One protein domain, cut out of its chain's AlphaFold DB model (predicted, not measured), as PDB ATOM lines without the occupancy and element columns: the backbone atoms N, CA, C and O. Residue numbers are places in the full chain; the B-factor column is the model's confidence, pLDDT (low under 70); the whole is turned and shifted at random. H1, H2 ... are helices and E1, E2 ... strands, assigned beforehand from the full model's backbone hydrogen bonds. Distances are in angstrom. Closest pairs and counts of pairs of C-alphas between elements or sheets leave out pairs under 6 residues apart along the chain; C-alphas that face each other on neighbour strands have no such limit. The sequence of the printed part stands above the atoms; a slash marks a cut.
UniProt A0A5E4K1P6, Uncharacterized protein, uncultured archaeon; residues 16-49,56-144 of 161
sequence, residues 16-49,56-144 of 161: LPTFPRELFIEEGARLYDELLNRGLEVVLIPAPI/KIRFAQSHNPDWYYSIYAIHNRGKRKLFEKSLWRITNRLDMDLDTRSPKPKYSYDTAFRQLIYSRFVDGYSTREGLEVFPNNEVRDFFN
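This is residues 16 to 49 and 56 to 144 of the 161 residues of an uncharacterized protein of uncultured archaeon (UniProt A0A5E4K1P6). A thin arm of two paired strands, E1 and E2, reaches away from a loose group of crossing helices, where H3 runs beside the long H1, H4 crosses H1, and H5 packs on one end of H4. The printed part has 123 residues, in the order H1, E1, E2, H2, H3, H4, H5, and is mostly helix, with an antiparallel sheet E1 - E2. It is loose, with a radius of gyration of the C-alphas of 17.0 A, and only just elongated, spanning 59 by 39 by 23 A.

E1, residues 42 to 46, and E2, residues 56 to 60, are antiparallel at 143 degrees, with N 43 and O 59 2.9 A apart, within hydrogen-bond range. H1, residues 18 to 37, touches H3, residues 80 to 91, at a shallow tilt of 29 degrees, opposite ways; their closest C-alphas, of Ile 25 and Thr 91, are 4.7 A apart. The hub is H4, residues 108 to 122. It touches H1 at a steep tilt of 68 degrees, only just short of about perpendicular, with the C-alphas of Phe 24 and Ile 117 closest at 6.5 A. It touches H3 at a steep tilt of 60 degrees, with the C-alphas of Ser 86 and Asp 110 closest at 5.4 A. It touches H5, residues 137 to 142, through residues 121 to 122 alone; the C-alphas of Phe 121 and Val 139 are closest at 6.7 A. H2, residues 66 to 75, is near H3. In the five helices every O i to N i+4 pair is within hydrogen-bond range.

H1 begins at C-alpha 18 (-18.887, 55.294, 0.787) and is 28.4 A long. H4 is 20.6 A long, and H5 ends at C-alpha 142 (-30.260, 55.504, 0.420).

The C-alphas farthest apart, of Pro 17 and Ile 49, are 59.7 A apart. Residues 50 to 55 are not printed, with 9.5 A from C-alpha 49 to C-alpha 56. The links H3 to H4 and H4 to H5 are long. Residues 76 to 78 and 104 to 107 have pLDDT under 70.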
ATOM      1  N   LEU A  16     -20.395  57.238  -6.167       92.06
ATOM      2  CA  LEU A  16     -21.271  56.913  -5.041       92.06
ATOM      3  C   LEU A  16     -20.627  57.316  -3.701       92.06
ATOM      4  O   LEU A  16     -19.400  57.247  -3.553       92.06
ATOM      5  N   PRO A  17     -21.439  57.672  -2.686       92.31
ATOM      6  CA  PRO A  17     -20.980  57.755  -1.301       92.31
ATOM      7  C   PRO A  17     -20.388  56.425  -0.812       92.31
ATOM      8  O   PRO A  17     -20.640  55.373  -1.397       92.31
ATOM      9  N   THR A  18     -19.623  56.466   0.283       92.50
ATOM     10  CA  THR A  18     -18.887  55.294   0.787       92.50
ATOM     11  C   THR A  18     -19.784  54.081   1.013       92.50
ATOM     12  O   THR A  18     -19.505  53.044   0.431       92.50
ATOM     13  N   PHE A  19     -20.864  54.204   1.791       91.31
ATOM     14  CA  PHE A  19     -21.706  53.056   2.153       91.31
ATOM     15  C   PHE A  19     -22.315  52.321   0.936       91.31
ATOM     16  O   PHE A  19     -21.992  51.152   0.742       91.31
ATOM     17  N   PRO A  20     -23.073  52.976   0.033       91.31
ATOM     18  CA  PRO A  20     -23.615  52.311  -1.157       91.31
ATOM     19  C   PRO A  20     -22.528  51.756  -2.069       91.31
ATOM     20  O   PRO A  20     -22.708  50.720  -2.697       91.31
ATOM     21  N   ARG A  21     -21.382  52.438  -2.156       94.44
ATOM     22  CA  ARG A  21     -20.254  51.943  -2.938       94.44
ATOM     23  C   ARG A  21     -19.741  50.608  -2.401       94.44
ATOM     24  O   ARG A  21     -19.455  49.736  -3.215       94.44
ATOM     25  N   GLU A  22     -19.611  50.451  -1.083       94.62
ATOM     26  CA  GLU A  22     -19.168  49.182  -0.490       94.62
ATOM     27  C   GLU A  22     -20.154  48.049  -0.798       94.62
ATOM     28  O   GLU A  22     -19.719  46.994  -1.245       94.62
ATOM     29  N   LEU A  23     -21.466  48.303  -0.743       92.69
ATOM     30  CA  LEU A  23     -22.474  47.305  -1.124       92.69
ATOM     31  C   LEU A  23     -22.307  46.818  -2.571       92.69
ATOM     32  O   LEU A  23     -22.369  45.623  -2.849       92.69
ATOM     33  N   PHE A  24     -22.039  47.728  -3.515       94.62
ATOM     34  CA  PHE A  24     -21.781  47.336  -4.905       94.62
ATOM     35  C   PHE A  24     -20.505  46.502  -5.057       94.62
ATOM     36  O   PHE A  24     -20.447  45.615  -5.910       94.62
ATOM     37  N   ILE A  25     -19.473  46.799  -4.267       96.38
ATOM     38  CA  ILE A  25     -18.206  46.059  -4.272       96.38
ATOM     39  C   ILE A  25     -18.424  44.649  -3.721       96.38
ATOM     40  O   ILE A  25     -17.961  43.688  -4.335       96.38
ATOM     41  N   GLU A  26     -19.137  44.528  -2.603       95.31
ATOM     42  CA  GLU A  26     -19.462  43.260  -1.945       95.31
ATOM     43  C   GLU A  26     -20.325  42.371  -2.841       95.31
ATOM     44  O   GLU A  26     -19.976  41.219  -3.102       95.31
ATOM     45  N   GLU A  27     -21.395  42.921  -3.412       94.56
ATOM     46  CA  GLU A  27     -22.255  42.178  -4.331       94.56
ATOM     47  C   GLU A  27     -21.513  41.812  -5.626       94.56
ATOM     48  O   GLU A  27     -21.648  40.702  -6.145       94.56
ATOM     49  N   GLY A  28     -20.659  42.709  -6.129       96.25
ATOM     50  CA  GLY A  28     -19.759  42.418  -7.242       96.25
ATOM     51  C   GLY A  28     -18.796  41.267  -6.934       96.25
ATOM     52  O   GLY A  28     -18.595  40.403  -7.788       96.25
ATOM     53  N   ALA A  29     -18.240  41.215  -5.719       96.38
ATOM     54  CA  ALA A  29     -17.387  40.121  -5.257       96.38
ATOM     55  C   ALA A  29     -18.160  38.801  -5.164       96.38
ATOM     56  O   ALA A  29     -17.703  37.788  -5.687       96.38
ATOM     57  N   ARG A  30     -19.377  38.816  -4.610       94.88
ATOM     58  CA  ARG A  30     -20.233  37.625  -4.547       94.88
ATOM     59  C   ARG A  30     -20.557  37.081  -5.939       94.88
ATOM     60  O   ARG A  30     -20.405  35.887  -6.194       94.88
ATOM     61  N   LEU A  31     -20.964  37.955  -6.860       94.88
ATOM     62  CA  LEU A  31     -21.203  37.604  -8.263       94.88
ATOM     63  C   LEU A  31     -19.944  37.036  -8.930       94.88
ATOM     64  O   LEU A  31     -20.025  36.086  -9.714       94.88
ATOM     65  N   TYR A  32     -18.780  37.615  -8.631       95.62
ATOM     66  CA  TYR A  32     -17.497  37.147  -9.140       95.62
ATOM     67  C   TYR A  32     -17.182  35.732  -8.652       95.62
ATOM     68  O   TYR A  32     -16.897  34.858  -9.472       95.62
ATOM     69  N   ASP A  33     -17.316  35.484  -7.354       94.50
ATOM     70  CA  ASP A  33     -17.057  34.183  -6.744       94.50
ATOM     71  C   ASP A  33     -18.044  33.122  -7.234       94.50
ATOM     72  O   ASP A  33     -17.641  32.004  -7.556       94.50
ATOM     73  N   GLU A  34     -19.328  33.453  -7.377       92.38
ATOM     74  CA  GLU A  34     -20.303  32.552  -7.998       92.38
ATOM     75  C   GLU A  34     -19.907  32.193  -9.427       92.38
ATOM     76  O   GLU A  34     -19.997  31.030  -9.825       92.38
ATOM     77  N   LEU A  35     -19.444  33.173 -10.205       92.31
ATOM     78  CA  LEU A  35     -18.993  32.929 -11.565       92.31
ATOM     79  C   LEU A  35     -17.708  32.093 -11.596       92.31
ATOM     80  O   LEU A  35     -17.550  31.269 -12.487       92.31
ATOM     81  N   LEU A  36     -16.781  32.249 -10.658       91.00
ATOM     82  CA  LEU A  36     -15.579  31.413 -10.629       91.00
ATOM     83  C   LEU A  36     -15.891  29.976 -10.199       91.00
ATOM     84  O   LEU A  36     -15.408  29.030 -10.820       91.00
ATOM     85  N   ASN A  37     -16.746  29.812  -9.191       89.94
ATOM     86  CA  ASN A  37     -17.031  28.514  -8.584       89.94
ATOM     87  C   ASN A  37     -18.091  27.698  -9.344       89.94
ATOM     88  O   ASN A  37     -18.115  26.475  -9.236       89.94
ATOM     89  N   ARG A  38     -18.970  28.338 -10.130       85.19
ATOM     90  CA  ARG A  38     -20.066  27.671 -10.864       85.19
ATOM     91  C   ARG A  38     -19.832  27.691 -12.376       85.19
ATOM     92  O   ARG A  38     -20.553  28.330 -13.152       85.19
ATOM     93  N   GLY A  39     -18.763  27.022 -12.801       79.62
ATOM     94  CA  GLY A  39     -18.470  26.739 -14.211       79.62
ATOM     95  C   GLY A  39     -19.437  25.719 -14.802       79.62
ATOM     96  O   GLY A  39     -19.925  24.867 -14.073       79.62
ATOM     97  N   LEU A  40     -19.697  25.789 -16.112       83.25
ATOM     98  CA  LEU A  40     -20.369  24.717 -16.853       83.25
ATOM     99  C   LEU A  40     -19.383  23.556 -17.051       83.25
ATOM    100  O   LEU A  40     -18.458  23.654 -17.857       83.25
ATOM    101  N   GLU A  41     -19.595  22.469 -16.325       88.31
ATOM    102  CA  GLU A  41     -18.882  21.207 -16.450       88.31
ATOM    103  C   GLU A  41     -19.693  20.291 -17.363       88.31
ATOM    104  O   GLU A  41     -20.873  20.030 -17.121       88.31
ATOM    105  N   VAL A  42     -19.071  19.830 -18.448       90.00
ATOM    106  CA  VAL A  42     -19.690  18.903 -19.397       90.00
ATOM    107  C   VAL A  42     -18.881  17.622 -19.424       90.00
ATOM    108  O   VAL A  42     -17.712  17.628 -19.805       90.00
ATOM    109  N   VAL A  43     -19.534  16.519 -19.081       95.69
ATOM    110  CA  VAL A  43     -18.961  15.173 -19.127       95.69
ATOM    111  C   VAL A  43     -19.534  14.383 -20.298       95.69
ATOM    112  O   VAL A  43     -20.583  14.717 -20.853       95.69
ATOM    113  N   LEU A  44     -18.830  13.327 -20.701       97.38
ATOM    114  CA  LEU A  44     -19.325  12.371 -21.688       97.38
ATOM    115  C   LEU A  44     -19.906  11.161 -20.963       97.38
ATOM    116  O   LEU A  44     -19.158  10.399 -20.349       97.38
ATOM    117  N   ILE A  45     -21.215  10.962 -21.080       97.56
ATOM    118  CA  ILE A  45     -21.910   9.788 -20.538       97.56
ATOM    119  C   ILE A  45     -22.333   8.854 -21.677       97.56
ATOM    120  O   ILE A  45     -22.501   9.325 -22.806       97.56
ATOM    121  N   PRO A  46     -22.499   7.542 -21.432       97.88
ATOM    122  CA  PRO A  46     -23.085   6.636 -22.419       97.88
ATOM    123  C   PRO A  46     -24.440   7.150 -22.921       97.88
ATOM    124  O   PRO A  46     -25.238   7.680 -22.146       97.88
ATOM    125  N   ALA A  47     -24.694   7.018 -24.222       97.44
ATOM    126  CA  ALA A  47     -25.972   7.403 -24.802       97.44
ATOM    127  C   ALA A  47     -27.096   6.475 -24.294       97.44
ATOM    128  O   ALA A  47     -26.903   5.260 -24.295       97.44
ATOM    129  N   PRO A  48     -28.284   7.001 -23.927       96.56
ATOM    130  CA  PRO A  48     -29.418   6.171 -23.506       96.56
ATOM    131  C   PRO A  48     -29.866   5.166 -24.575       96.56
ATOM    132  O   PRO A  48     -30.348   4.085 -24.252       96.56
ATOM    133  N   ILE A  49     -29.705   5.537 -25.849       97.69
ATOM    134  CA  ILE A  49     -29.924   4.675 -27.009       97.69
ATOM    135  C   ILE A  49     -28.624   4.660 -27.813       97.69
ATOM    136  O   ILE A  49     -28.183   5.680 -28.357       97.69
ATOM    137  N   LYS A  56     -21.480   8.020 -26.970       97.88
ATOM    138  CA  LYS A  56     -21.538   8.900 -25.797       97.88
ATOM    139  C   LYS A  56     -22.203  10.218 -26.157       97.88
ATOM    140  O   LYS A  56     -21.983  10.747 -27.245       97.88
ATOM    141  N   ILE A  57     -22.942  10.777 -25.210       97.19
ATOM    142  CA  ILE A  57     -23.534  12.110 -25.308       97.19
ATOM    143  C   ILE A  57     -22.871  13.059 -24.312       97.19
ATOM    144  O   ILE A  57     -22.323  12.643 -23.290       97.19
ATOM    145  N   ARG A  58     -22.918  14.355 -24.622       96.88
ATOM    146  CA  ARG A  58     -22.509  15.410 -23.693       96.88
ATOM    147  C   ARG A  58     -23.613  15.621 -22.666       96.88
ATOM    148  O   ARG A  58     -24.755  15.860 -23.046       96.88
ATOM    149  N   PHE A  59     -23.257  15.579 -21.393       93.94
ATOM    150  CA  PHE A  59     -24.149  15.873 -20.281       93.94
ATOM    151  C   PHE A  59     -23.572  17.027 -19.467       93.94
ATOM    152  O   PHE A  59     -22.401  16.992 -19.091       93.94
ATOM    153  N   ALA A  60     -24.379  18.060 -19.228       92.06
ATOM    154  CA  ALA A  60     -24.003  19.163 -18.356       92.06
ATOM    155  C   ALA A  60     -24.147  18.713 -16.896       92.06
ATOM    156  O   ALA A  60     -25.258  18.532 -16.404       92.06
ATOM    157  N   GLN A  61     -23.018  18.496 -16.226       91.06
ATOM    158  CA  GLN A  61     -22.960  18.081 -14.826       91.06
ATOM    159  C   GLN A  61     -23.209  19.254 -13.873       91.06
ATOM    160  O   GLN A  61     -23.803  19.080 -12.811       91.06
ATOM    161  N   SER A  62     -22.817  20.460 -14.276       89.88
ATOM    162  CA  SER A  62     -23.086  21.705 -13.559       89.88
ATOM    163  C   SER A  62     -23.661  22.756 -14.509       89.88
ATOM    164  O   SER A  62     -23.736  22.556 -15.719       89.88
ATOM    165  N   HIS A  63     -24.109  23.885 -13.961       86.31
ATOM    166  CA  HIS A  63     -24.764  24.947 -14.721       86.31
ATOM    167  C   HIS A  63     -24.216  26.309 -14.297       86.31
ATOM    168  O   HIS A  63     -23.727  26.472 -13.179       86.31
ATOM    169  N   ASN A  64     -24.308  27.293 -15.193       88.69
ATOM    170  CA  ASN A  64     -23.970  28.672 -14.842       88.69
ATOM    171  C   ASN A  64     -24.988  29.240 -13.835       88.69
ATOM    172  O   ASN A  64     -26.125  28.765 -13.811       88.69
ATOM    173  N   PRO A  65     -24.623  30.274 -13.055       89.81
ATOM    174  CA  PRO A  65     -25.584  31.000 -12.229       89.81
ATOM    175  C   PRO A  65     -26.742  31.584 -13.055       89.81
ATOM    176  O   PRO A  65     -26.545  31.990 -14.200       89.81
ATOM    177  N   ASP A  66     -27.935  31.702 -12.476       88.00
ATOM    178  CA  ASP A  66     -29.125  32.141 -13.228       88.00
ATOM    179  C   ASP A  66     -28.999  33.579 -13.743       88.00
ATOM    180  O   ASP A  66     -29.292  33.867 -14.904       88.00
ATOM    181  N   TRP A  67     -28.442  34.472 -12.922       90.69
ATOM    182  CA  TRP A  67     -28.168  35.852 -13.329       90.69
ATOM    183  C   TRP A  67     -27.243  35.929 -14.550       90.69
ATOM    184  O   TRP A  67     -27.355  36.855 -15.357       90.69
ATOM    185  N   TYR A  68     -26.347  34.946 -14.720       90.38
ATOM    186  CA  TYR A  68     -25.445  34.893 -15.865       90.38
ATOM    187  C   TYR A  68     -26.236  34.657 -17.147       90.38
ATOM    188  O   TYR A  68     -25.947  35.300 -18.153       90.38
ATOM    189  N   TYR A  69     -27.246  33.781 -17.120       85.69
ATOM    190  CA  TYR A  69     -28.117  33.546 -18.271       85.69
ATOM    191  C   TYR A  69     -28.901  34.801 -18.650       85.69
ATOM    192  O   TYR A  69     -28.938  35.142 -19.833       85.69
ATOM    193  N   SER A  70     -29.447  35.523 -17.669       86.00
ATOM    194  CA  SER A  70     -30.191  36.767 -17.906       86.00
ATOM    195  C   SER A  70     -29.326  37.828 -18.593       86.00
ATOM    196  O   SER A  70     -29.703  38.360 -19.639       86.00
ATOM    197  N   ILE A  71     -28.113  38.077 -18.080       88.12
ATOM    198  CA  ILE A  71     -27.164  39.012 -18.709       88.12
ATOM    199  C   ILE A  71     -26.714  38.491 -20.079       88.12
ATOM    200  O   ILE A  71     -26.630  39.252 -21.046       88.12
ATOM    201  N   TYR A  72     -26.414  37.197 -20.191       86.00
ATOM    202  CA  TYR A  72     -25.950  36.607 -21.442       86.00
ATOM    203  C   TYR A  72     -26.996  36.724 -22.552       86.00
ATOM    204  O   TYR A  72     -26.627  37.062 -23.673       86.00
ATOM    205  N   ALA A  73     -28.279  36.506 -22.257       84.75
ATOM    206  CA  ALA A  73     -29.364  36.636 -23.226       84.75
ATOM    207  C   ALA A  73     -29.480  38.070 -23.770       84.75
ATOM    208  O   ALA A  73     -29.591  38.265 -24.981       84.75
ATOM    209  N   ILE A  74     -29.373  39.072 -22.893       83.25
ATOM    210  CA  ILE A  74     -29.458  40.494 -23.262       83.25
ATOM    211  C   ILE A  74     -28.237  40.923 -24.084       83.25
ATOM    212  O   ILE A  74     -28.359  41.607 -25.100       83.25
ATOM    213  N   HIS A  75     -27.038  40.498 -23.677       77.12
ATOM    214  CA  HIS A  75     -25.790  40.931 -24.307       77.12
ATOM    215  C   HIS A  75     -25.278  39.987 -25.411       77.12
ATOM    216  O   HIS A  75     -24.254  40.287 -26.027       77.12
ATOM    217  N   ASN A  76     -25.981  38.872 -25.651       63.78
ATOM    218  CA  ASN A  76     -25.978  37.858 -26.728       63.78
ATOM    219  C   ASN A  76     -24.631  37.382 -27.331       63.78
ATOM    220  O   ASN A  76     -24.609  36.616 -28.293       63.78
ATOM    221  N   ARG A  77     -23.482  37.858 -26.832       67.88
ATOM    222  CA  ARG A  77     -22.118  37.607 -27.351       67.88
ATOM    223  C   ARG A  77     -21.028  37.746 -26.280       67.88
ATOM    224  O   ARG A  77     -19.838  37.816 -26.602       67.88
ATOM    225  N   GLY A  78     -21.412  37.802 -25.008       65.50
ATOM    226  CA  GLY A  78     -20.479  37.914 -23.894       65.50
ATOM    227  C   GLY A  78     -19.620  36.664 -23.748       65.50
ATOM    228  O   GLY A  78     -20.131  35.580 -23.490       65.50
ATOM    229  N   LYS A  79     -18.299  36.792 -23.889       82.94
ATOM    230  CA  LYS A  79     -17.389  35.727 -23.442       82.94
ATOM    231  C   LYS A  79     -17.354  35.766 -21.916       82.94
ATOM    232  O   LYS A  79     -17.107  36.840 -21.376       82.94
ATOM    233  N   ARG A  80     -17.499  34.625 -21.236       88.88
ATOM    234  CA  ARG A  80     -17.414  34.518 -19.763       88.88
ATOM    235  C   ARG A  80     -16.222  35.285 -19.171       88.88
ATOM    236  O   ARG A  80     -16.396  36.073 -18.255       88.88
ATOM    237  N   LYS A  81     -15.047  35.183 -19.804       89.69
ATOM    238  CA  LYS A  81     -13.835  35.939 -19.432       89.69
ATOM    239  C   LYS A  81     -14.026  37.461 -19.380       89.69
ATOM    240  O   LYS A  81     -13.361  38.139 -18.608       89.69
ATOM    241  N   LEU A  82     -14.887  38.029 -20.227       90.50
ATOM    242  CA  LEU A  82     -15.200  39.462 -20.198       90.50
ATOM    243  C   LEU A  82     -16.075  39.816 -18.995       90.50
ATOM    244  O   LEU A  82     -15.900  40.899 -18.443       90.50
ATOM    245  N   PHE A  83     -16.963  38.906 -18.590       92.44
ATOM    246  CA  PHE A  83     -17.796  39.072 -17.403       92.44
ATOM    247  C   PHE A  83     -16.933  38.973 -16.149       92.44
ATOM    248  O   PHE A  83     -16.939  39.897 -15.348       92.44
ATOM    249  N   GLU A  84     -16.091  37.939 -16.060       94.00
ATOM    250  CA  GLU A  84     -15.075  37.791 -15.011       94.00
ATOM    251  C   GLU A  84     -14.218  39.057 -14.891       94.00
ATOM    252  O   GLU A  84     -14.074  39.614 -13.811       94.00
ATOM    253  N   LYS A  85     -13.697  39.576 -16.014       94.12
ATOM    254  CA  LYS A  85     -12.875  40.794 -16.013       94.12
ATOM    255  C   LYS A  85     -13.654  42.031 -15.552       94.12
ATOM    256  O   LYS A  85     -13.047  42.962 -15.034       94.12
ATOM    257  N   SER A  86     -14.947  42.107 -15.852       94.25
ATOM    258  CA  SER A  86     -15.808  43.235 -15.484       94.25
ATOM    259  C   SER A  86     -16.132  43.218 -13.991       94.25
ATOM    260  O   SER A  86     -15.840  44.193 -13.305       94.25
ATOM    261  N   LEU A  87     -16.591  42.076 -13.479       96.00
ATOM    262  CA  LEU A  87     -16.820  41.855 -12.053       96.00
ATOM    263  C   LEU A  87     -15.544  42.082 -11.240       96.00
ATOM    264  O   LEU A  87     -15.559  42.864 -10.299       96.00
ATOM    265  N   TRP A  88     -14.407  41.536 -11.683       96.81
ATOM    266  CA  TRP A  88     -13.115  41.791 -11.045       96.81
ATOM    267  C   TRP A  88     -12.780  43.288 -10.972       96.81
ATOM    268  O   TRP A  88     -12.285  43.753  -9.946       96.81
ATOM    269  N   ARG A  89     -13.060  44.070 -12.028       96.75
ATOM    270  CA  ARG A  89     -12.847  45.528 -11.997       96.75
ATOM    271  C   ARG A  89     -13.745  46.200 -10.964       96.75
ATOM    272  O   ARG A  89     -13.238  47.018 -10.208       96.75
ATOM    273  N   ILE A  90     -15.029  45.845 -10.919       96.12
ATOM    274  CA  ILE A  90     -15.984  46.366  -9.930       96.12
ATOM    275  C   ILE A  90     -15.494  46.069  -8.508       96.12
ATOM    276  O   ILE A  90     -15.303  47.000  -7.727       96.12
ATOM    277  N   THR A  91     -15.168  44.809  -8.211       96.75
ATOM    278  CA  THR A  91     -14.651  44.375  -6.903       96.75
ATOM    279  C   THR A  91     -13.375  45.115  -6.494       96.75
ATOM    280  O   THR A  91     -13.170  45.410  -5.323       96.75
ATOM    281  N   ASN A  92     -12.514  45.465  -7.453       96.88
ATOM    282  CA  ASN A  92     -11.245  46.145  -7.181       96.88
ATOM    283  C   ASN A  92     -11.315  47.675  -7.328       96.88
ATOM    284  O   ASN A  92     -10.276  48.328  -7.275       96.88
ATOM    285  N   ARG A  93     -12.508  48.271  -7.491       95.19
ATOM    286  CA  ARG A  93     -12.696  49.731  -7.671       95.19
ATOM    287  C   ARG A  93     -11.991  50.288  -8.917       95.19
ATOM    288  O   ARG A  93     -11.514  51.423  -8.932       95.19
ATOM    289  N   LEU A  94     -11.898  49.467  -9.957       95.19
ATOM    290  CA  LEU A  94     -11.272  49.764 -11.249       95.19
ATOM    291  C   LEU A  94     -12.305  49.814 -12.385       95.19
ATOM    292  O   LEU A  94     -11.940  49.687 -13.556       95.19
ATOM    293  N   ASP A  95     -13.592  49.924 -12.056       93.12
ATOM    294  CA  ASP A  95     -14.666  50.031 -13.033       93.12
ATOM    295  C   ASP A  95     -14.604  51.365 -13.792       93.12
ATOM    296  O   ASP A  95     -14.050  52.364 -13.330       93.12
ATOM    297  N   MET A  96     -15.139  51.364 -15.012       91.25
ATOM    298  CA  MET A  96     -15.047  52.509 -15.918       91.25
ATOM    299  C   MET A  96     -16.428  53.032 -16.299       91.25
ATOM    300  O   MET A  96     -17.396  52.271 -16.367       91.25
ATOM    301  N   ASP A  97     -16.512  54.336 -16.558       91.38
ATOM    302  CA  ASP A  97     -17.710  54.953 -17.125       91.38
ATOM    303  C   ASP A  97     -18.010  54.373 -18.513       91.38
ATOM    304  O   ASP A  97     -17.107  53.933 -19.240       91.38
ATOM    305  N   LEU A  98     -19.284  54.404 -18.904       86.12
ATOM    306  CA  LEU A  98     -19.677  54.082 -20.269       86.12
ATOM    307  C   LEU A  98     -19.127  55.142 -21.238       86.12
ATOM    308  O   LEU A  98     -19.475  56.320 -21.153       86.12
ATOM    309  N   ASP A  99     -18.298  54.730 -22.200       80.75
ATOM    310  CA  ASP A  99     -17.811  55.636 -23.247       80.75
ATOM    311  C   ASP A  99     -18.889  55.849 -24.319       80.75
ATOM    312  O   ASP A  99     -18.965  55.117 -25.312       80.75
ATOM    313  N   THR A 100     -19.725  56.869 -24.115       74.69
ATOM    314  CA  THR A 100     -20.828  57.239 -25.019       74.69
ATOM    315  C   THR A 100     -20.359  57.778 -26.368       74.69
ATOM    316  O   THR A 100     -21.139  57.823 -27.317       74.69
ATOM    317  N   ARG A 101     -19.078  58.154 -26.496       76.44
ATOM    318  CA  ARG A 101     -18.501  58.630 -27.764       76.44
ATOM    319  C   ARG A 101     -18.107  57.484 -28.692       76.44
ATOM    320  O   ARG A 101     -17.776  57.725 -29.852       76.44
ATOM    321  N   SER A 102     -18.107  56.245 -28.202       72.19
ATOM    322  CA  SER A 102     -17.734  55.087 -29.003       72.19
ATOM    323  C   SER A 102     -18.952  54.474 -29.702       72.19
ATOM    324  O   SER A 102     -19.937  54.162 -29.036       72.19
ATOM    325  N   PRO A 103     -18.886  54.179 -31.017       72.31
ATOM    326  CA  PRO A 103     -19.971  53.495 -31.732       72.31
ATOM    327  C   PRO A 103     -20.201  52.057 -31.233       72.31
ATOM    328  O   PRO A 103     -21.222  51.442 -31.529       72.31
ATOM    329  N   LYS A 104     -19.241  51.504 -30.484       67.56
ATOM    330  CA  LYS A 104     -19.386  50.275 -29.702       67.56
ATOM    331  C   LYS A 104     -18.980  50.626 -28.276       67.56
ATOM    332  O   LYS A 104     -17.772  50.711 -28.046       67.56
ATOM    333  N   PRO A 105     -19.931  50.848 -27.355       66.94
ATOM    334  CA  PRO A 105     -19.612  51.302 -26.015       66.94
ATOM    335  C   PRO A 105     -18.559  50.380 -25.403       66.94
ATOM    336  O   PRO A 105     -18.796  49.187 -25.177       66.94
ATOM    337  N   LYS A 106     -17.353  50.913 -25.194       63.53
ATOM    338  CA  LYS A 106     -16.341  50.198 -24.425       63.53
ATOM    339  C   LYS A 106     -16.904  50.092 -23.010       63.53
ATOM    340  O   LYS A 106     -17.436  51.064 -22.488       63.53
ATOM    341  N   TYR A 107     -16.813  48.901 -22.427       69.19
ATOM    342  CA  TYR A 107     -17.246  48.624 -21.049       69.19
ATOM    343  C   TYR A 107     -18.759  48.539 -20.828       69.19
ATOM    344  O   TYR A 107     -19.222  48.699 -19.705       69.19
ATOM    345  N   SER A 108     -19.517  48.140 -21.856       82.94
ATOM    346  CA  SER A 108     -20.936  47.785 -21.692       82.94
ATOM    347  C   SER A 108     -21.181  46.753 -20.582       82.94
ATOM    348  O   SER A 108     -22.241  46.768 -19.971       82.94
ATOM    349  N   TYR A 109     -20.207  45.882 -20.294       90.12
ATOM    350  CA  TYR A 109     -20.319  44.905 -19.209       90.12
ATOM    351  C   TYR A 109     -20.243  45.535 -17.814       90.12
ATOM    352  O   TYR A 109     -20.994  45.097 -16.955       90.12
ATOM    353  N   ASP A 110     -19.414  46.566 -17.588       93.38
ATOM    354  CA  ASP A 110     -19.330  47.214 -16.265       93.38
ATOM    355  C   ASP A 110     -20.682  47.846 -15.941       93.38
ATOM    356  O   ASP A 110     -21.247  47.594 -14.883       93.38
ATOM    357  N   THR A 111     -21.257  48.562 -16.911       92.38
ATOM    358  CA  THR A 111     -22.618  49.096 -16.810       92.38
ATOM    359  C   THR A 111     -23.663  47.997 -16.632       92.38
ATOM    360  O   THR A 111     -24.538  48.147 -15.790       92.38
ATOM    361  N   ALA A 112     -23.577  46.878 -17.359       92.19
ATOM    362  CA  ALA A 112     -24.525  45.772 -17.210       92.19
ATOM    363  C   ALA A 112     -24.504  45.168 -15.797       92.19
ATOM    364  O   ALA A 112     -25.556  44.915 -15.217       92.19
ATOM    365  N   PHE A 113     -23.316  44.973 -15.221       95.06
ATOM    366  CA  PHE A 113     -23.190  44.480 -13.853       95.06
ATOM    367  C   PHE A 113     -23.628  45.514 -12.827       95.06
ATOM    368  O   PHE A 113     -24.342  45.162 -11.895       95.06
ATOM    369  N   ARG A 114     -23.295  46.793 -13.022       95.62
ATOM    370  CA  ARG A 114     -23.822  47.877 -12.185       95.62
ATOM    371  C   ARG A 114     -25.349  47.936 -12.235       95.62
ATOM    372  O   ARG A 114     -25.966  48.080 -11.190       95.62
ATOM    373  N   GLN A 115     -25.956  47.759 -13.407       94.50
ATOM    374  CA  GLN A 115     -27.409  47.721 -13.568       94.50
ATOM    375  C   GLN A 115     -28.032  46.506 -12.873       94.50
ATOM    376  O   GLN A 115     -29.060  46.659 -12.222       94.50
ATOM    377  N   LEU A 116     -27.415  45.323 -12.984       94.62
ATOM    378  CA  LEU A 116     -27.867  44.119 -12.277       94.62
ATOM    379  C   LEU A 116     -27.810  44.313 -10.757       94.62
ATOM    380  O   LEU A 116     -28.763  43.994 -10.057       94.62
ATOM    381  N   ILE A 117     -26.688  44.813 -10.242       95.38
ATOM    382  CA  ILE A 117     -26.502  45.049  -8.806       95.38
ATOM    383  C   ILE A 117     -27.505  46.100  -8.318       95.38
ATOM    384  O   ILE A 117     -28.181  45.895  -7.316       95.38
ATOM    385  N   TYR A 118     -27.665  47.186  -9.075       94.56
ATOM    386  CA  TYR A 118     -28.649  48.221  -8.788       94.56
ATOM    387  C   TYR A 118     -30.071  47.654  -8.718       94.56
ATOM    388  O   TYR A 118     -30.755  47.885  -7.728       94.56
ATOM    389  N   SER A 119     -30.508  46.872  -9.714       93.19
ATOM    390  CA  SER A 119     -31.857  46.292  -9.694       93.19
ATOM    391  C   SER A 119     -32.046  45.352  -8.508       93.19
ATOM    392  O   SER A 119     -33.095  45.362  -7.887       93.19
ATOM    393  N   ARG A 120     -31.020  44.589  -8.109       93.25
ATOM    394  CA  ARG A 120     -31.102  43.749  -6.901       93.25
ATOM    395  C   ARG A 120     -31.291  44.561  -5.624       93.25
ATOM    396  O   ARG A 120     -32.029  44.132  -4.745       93.25
ATOM    397  N   PHE A 121     -30.648  45.719  -5.526       91.94
ATOM    398  CA  PHE A 121     -30.776  46.614  -4.376       91.94
ATOM    399  C   PHE A 121     -32.035  47.479  -4.393       91.94
ATOM    400  O   PHE A 121     -32.415  48.005  -3.353       91.94
ATOM    401  N   VAL A 122     -32.682  47.652  -5.541       91.44
ATOM    402  CA  VAL A 122     -33.889  48.481  -5.643       91.44
ATOM    403  C   VAL A 122     -35.149  47.631  -5.700       91.44
ATOM    404  O   VAL A 122     -36.080  47.852  -4.929       91.44
ATOM    405  N   ASP A 123     -35.148  46.629  -6.570       92.81
ATOM    406  CA  ASP A 123     -36.303  45.786  -6.867       92.81
ATOM    407  C   ASP A 123     -36.294  44.481  -6.054       92.81
ATOM    408  O   ASP A 123     -37.322  43.816  -5.930       92.81
ATOM    409  N   GLY A 124     -35.142  44.098  -5.493       92.19
ATOM    410  CA  GLY A 124     -34.928  42.756  -4.961       92.19
ATOM    411  C   GLY A 124     -34.669  41.727  -6.065       92.19
ATOM    412  O   GLY A 124     -34.497  42.057  -7.243       92.19
ATOM    413  N   TYR A 125     -34.585  40.452  -5.694       91.50
ATOM    414  CA  TYR A 125     -34.495  39.345  -6.649       91.50
ATOM    415  C   TYR A 125     -34.895  38.009  -6.021       91.50
ATOM    416  O   TYR A 125     -34.808  37.832  -4.810       91.50
ATOM    417  N   SER A 126     -35.268  37.036  -6.852       88.88
ATOM    418  CA  SER A 126     -35.536  35.664  -6.408       88.88
ATOM    419  C   SER A 126     -34.335  34.753  -6.671       88.88
ATOM    420  O   SER A 126     -33.701  34.834  -7.729       88.88
ATOM    421  N   THR A 127     -34.020  33.869  -5.726       81.69
ATOM    422  CA  THR A 127     -33.075  32.768  -5.946       81.69
ATOM    423  C   THR A 127     -33.745  31.630  -6.716       81.69
ATOM    424  O   THR A 127     -34.965  31.595  -6.893       81.69
ATOM    425  N   ARG A 128     -32.948  30.658  -7.171       73.94
ATOM    426  CA  ARG A 128     -33.454  29.487  -7.899       73.94
ATOM    427  C   ARG A 128     -34.390  28.624  -7.057       73.94
ATOM    428  O   ARG A 128     -35.288  27.977  -7.585       73.94
ATOM    429  N   GLU A 129     -34.158  28.617  -5.753       83.25
ATOM    430  CA  GLU A 129     -34.961  27.921  -4.753       83.25
ATOM    431  C   GLU A 129     -36.304  28.628  -4.497       83.25
ATOM    432  O   GLU A 129     -37.113  28.136  -3.718       83.25
ATOM    433  N   GLY A 130     -36.554  29.764  -5.159       85.75
ATOM    434  CA  GLY A 130     -37.768  30.560  -5.004       85.75
ATOM    435  C   GLY A 130     -37.724  31.522  -3.819       85.75
ATOM    436  O   GLY A 130     -38.736  32.150  -3.524       85.75
ATOM    437  N   LEU A 131     -36.575  31.660  -3.144       86.44
ATOM    438  CA  LEU A 131     -36.425  32.610  -2.046       86.44
ATOM    439  C   LEU A 131     -36.368  34.032  -2.602       86.44
ATOM    440  O   LEU A 131     -35.473  34.364  -3.378       86.44
ATOM    441  N   GLU A 132     -37.300  34.876  -2.185       88.44
ATOM    442  CA  GLU A 132     -37.275  36.301  -2.498       88.44
ATOM    443  C   GLU A 132     -36.368  37.048  -1.527       88.44
ATOM    444  O   GLU A 132     -36.529  36.957  -0.308       88.44
ATOM    445  N   VAL A 133     -35.437  37.815  -2.084       86.81
ATOM    446  CA  VAL A 133     -34.524  38.664  -1.335       86.81
ATOM    447  C   VAL A 133     -34.839  40.123  -1.627       86.81
ATOM    448  O   VAL A 133     -34.870  40.544  -2.784       86.81
ATOM    449  N   PHE A 134     -35.068  40.887  -0.563       88.62
ATOM    450  CA  PHE A 134     -35.452  42.294  -0.614       88.62
ATOM    451  C   PHE A 134     -34.331  43.179  -0.063       88.62
ATOM    452  O   PHE A 134     -33.550  42.723   0.777       88.62
ATOM    453  N   PRO A 135     -34.245  44.447  -0.495       87.25
ATOM    454  CA  PRO A 135     -33.294  45.379   0.088       87.25
ATOM    455  C   PRO A 135     -33.646  45.708   1.539       87.25
ATOM    456  O   PRO A 135     -34.812  45.926   1.877       87.25
ATOM    457  N   ASN A 136     -32.622  45.789   2.389       84.19
ATOM    458  CA  ASN A 136     -32.784  46.228   3.770       84.19
ATOM    459  C   ASN A 136     -33.166  47.718   3.858       84.19
ATOM    460  O   ASN A 136     -33.088  48.472   2.884       84.19
ATOM    461  N   ASN A 137     -33.550  48.167   5.054       86.81
ATOM    462  CA  ASN A 137     -33.976  49.550   5.266       86.81
ATOM    463  C   ASN A 137     -32.855  50.588   5.039       86.81
ATOM    464  O   ASN A 137     -33.170  51.707   4.649       86.81
ATOM    465  N   GLU A 138     -31.573  50.245   5.210       85.12
ATOM    466  CA  GLU A 138     -30.453  51.164   4.937       85.12
ATOM    467  C   GLU A 138     -30.280  51.426   3.432       85.12
ATOM    468  O   GLU A 138     -30.094  52.566   2.996       85.12
ATOM    469  N   VAL A 139     -30.390  50.373   2.620       86.38
ATOM    470  CA  VAL A 139     -30.392  50.440   1.156       86.38
ATOM    471  C   VAL A 139     -31.616  51.206   0.669       86.38
ATOM    472  O   VAL A 139     -31.487  52.112  -0.159       86.38
ATOM    473  N   ARG A 140     -32.795  50.889   1.219       88.56
ATOM    474  CA  ARG A 140     -34.047  51.585   0.899       88.56
ATOM    475  C   ARG A 140     -33.952  53.077   1.209       88.56
ATOM    476  O   ARG A 140     -34.252  53.883   0.331       88.56
ATOM    477  N   ASP A 141     -33.437  53.447   2.380       87.50
ATOM    478  CA  ASP A 141     -33.212  54.844   2.768       87.50
ATOM    479  C   ASP A 141     -32.265  55.564   1.803       87.50
ATOM    480  O   ASP A 141     -32.508  56.710   1.418       87.50
ATOM    481  N   PHE A 142     -31.195  54.900   1.361       85.94
ATOM    482  CA  PHE A 142     -30.260  55.504   0.420       85.94
ATOM    483  C   PHE A 142     -30.888  55.790  -0.953       85.94
ATOM    484  O   PHE A 142     -30.644  56.858  -1.530       85.94
ATOM    485  N   PHE A 143     -31.684  54.852  -1.469       85.75
ATOM    486  CA  PHE A 143     -32.344  54.954  -2.773       85.75
ATOM    487  C   PHE A 143     -33.714  55.651  -2.721       85.75
ATOM    488  O   PHE A 143     -34.394  55.712  -3.744       85.75
ATOM    489  N   ASN A 144     -34.100  56.229  -1.574       88.25
ATOM    490  CA  ASN A 144     -35.414  56.841  -1.338       88.25
ATOM    491  C   ASN A 144     -36.584  55.892  -1.669       88.25
ATOM    492  O   ASN A 144     -37.576  56.299  -2.275       88.25
TER     493      ASN A 144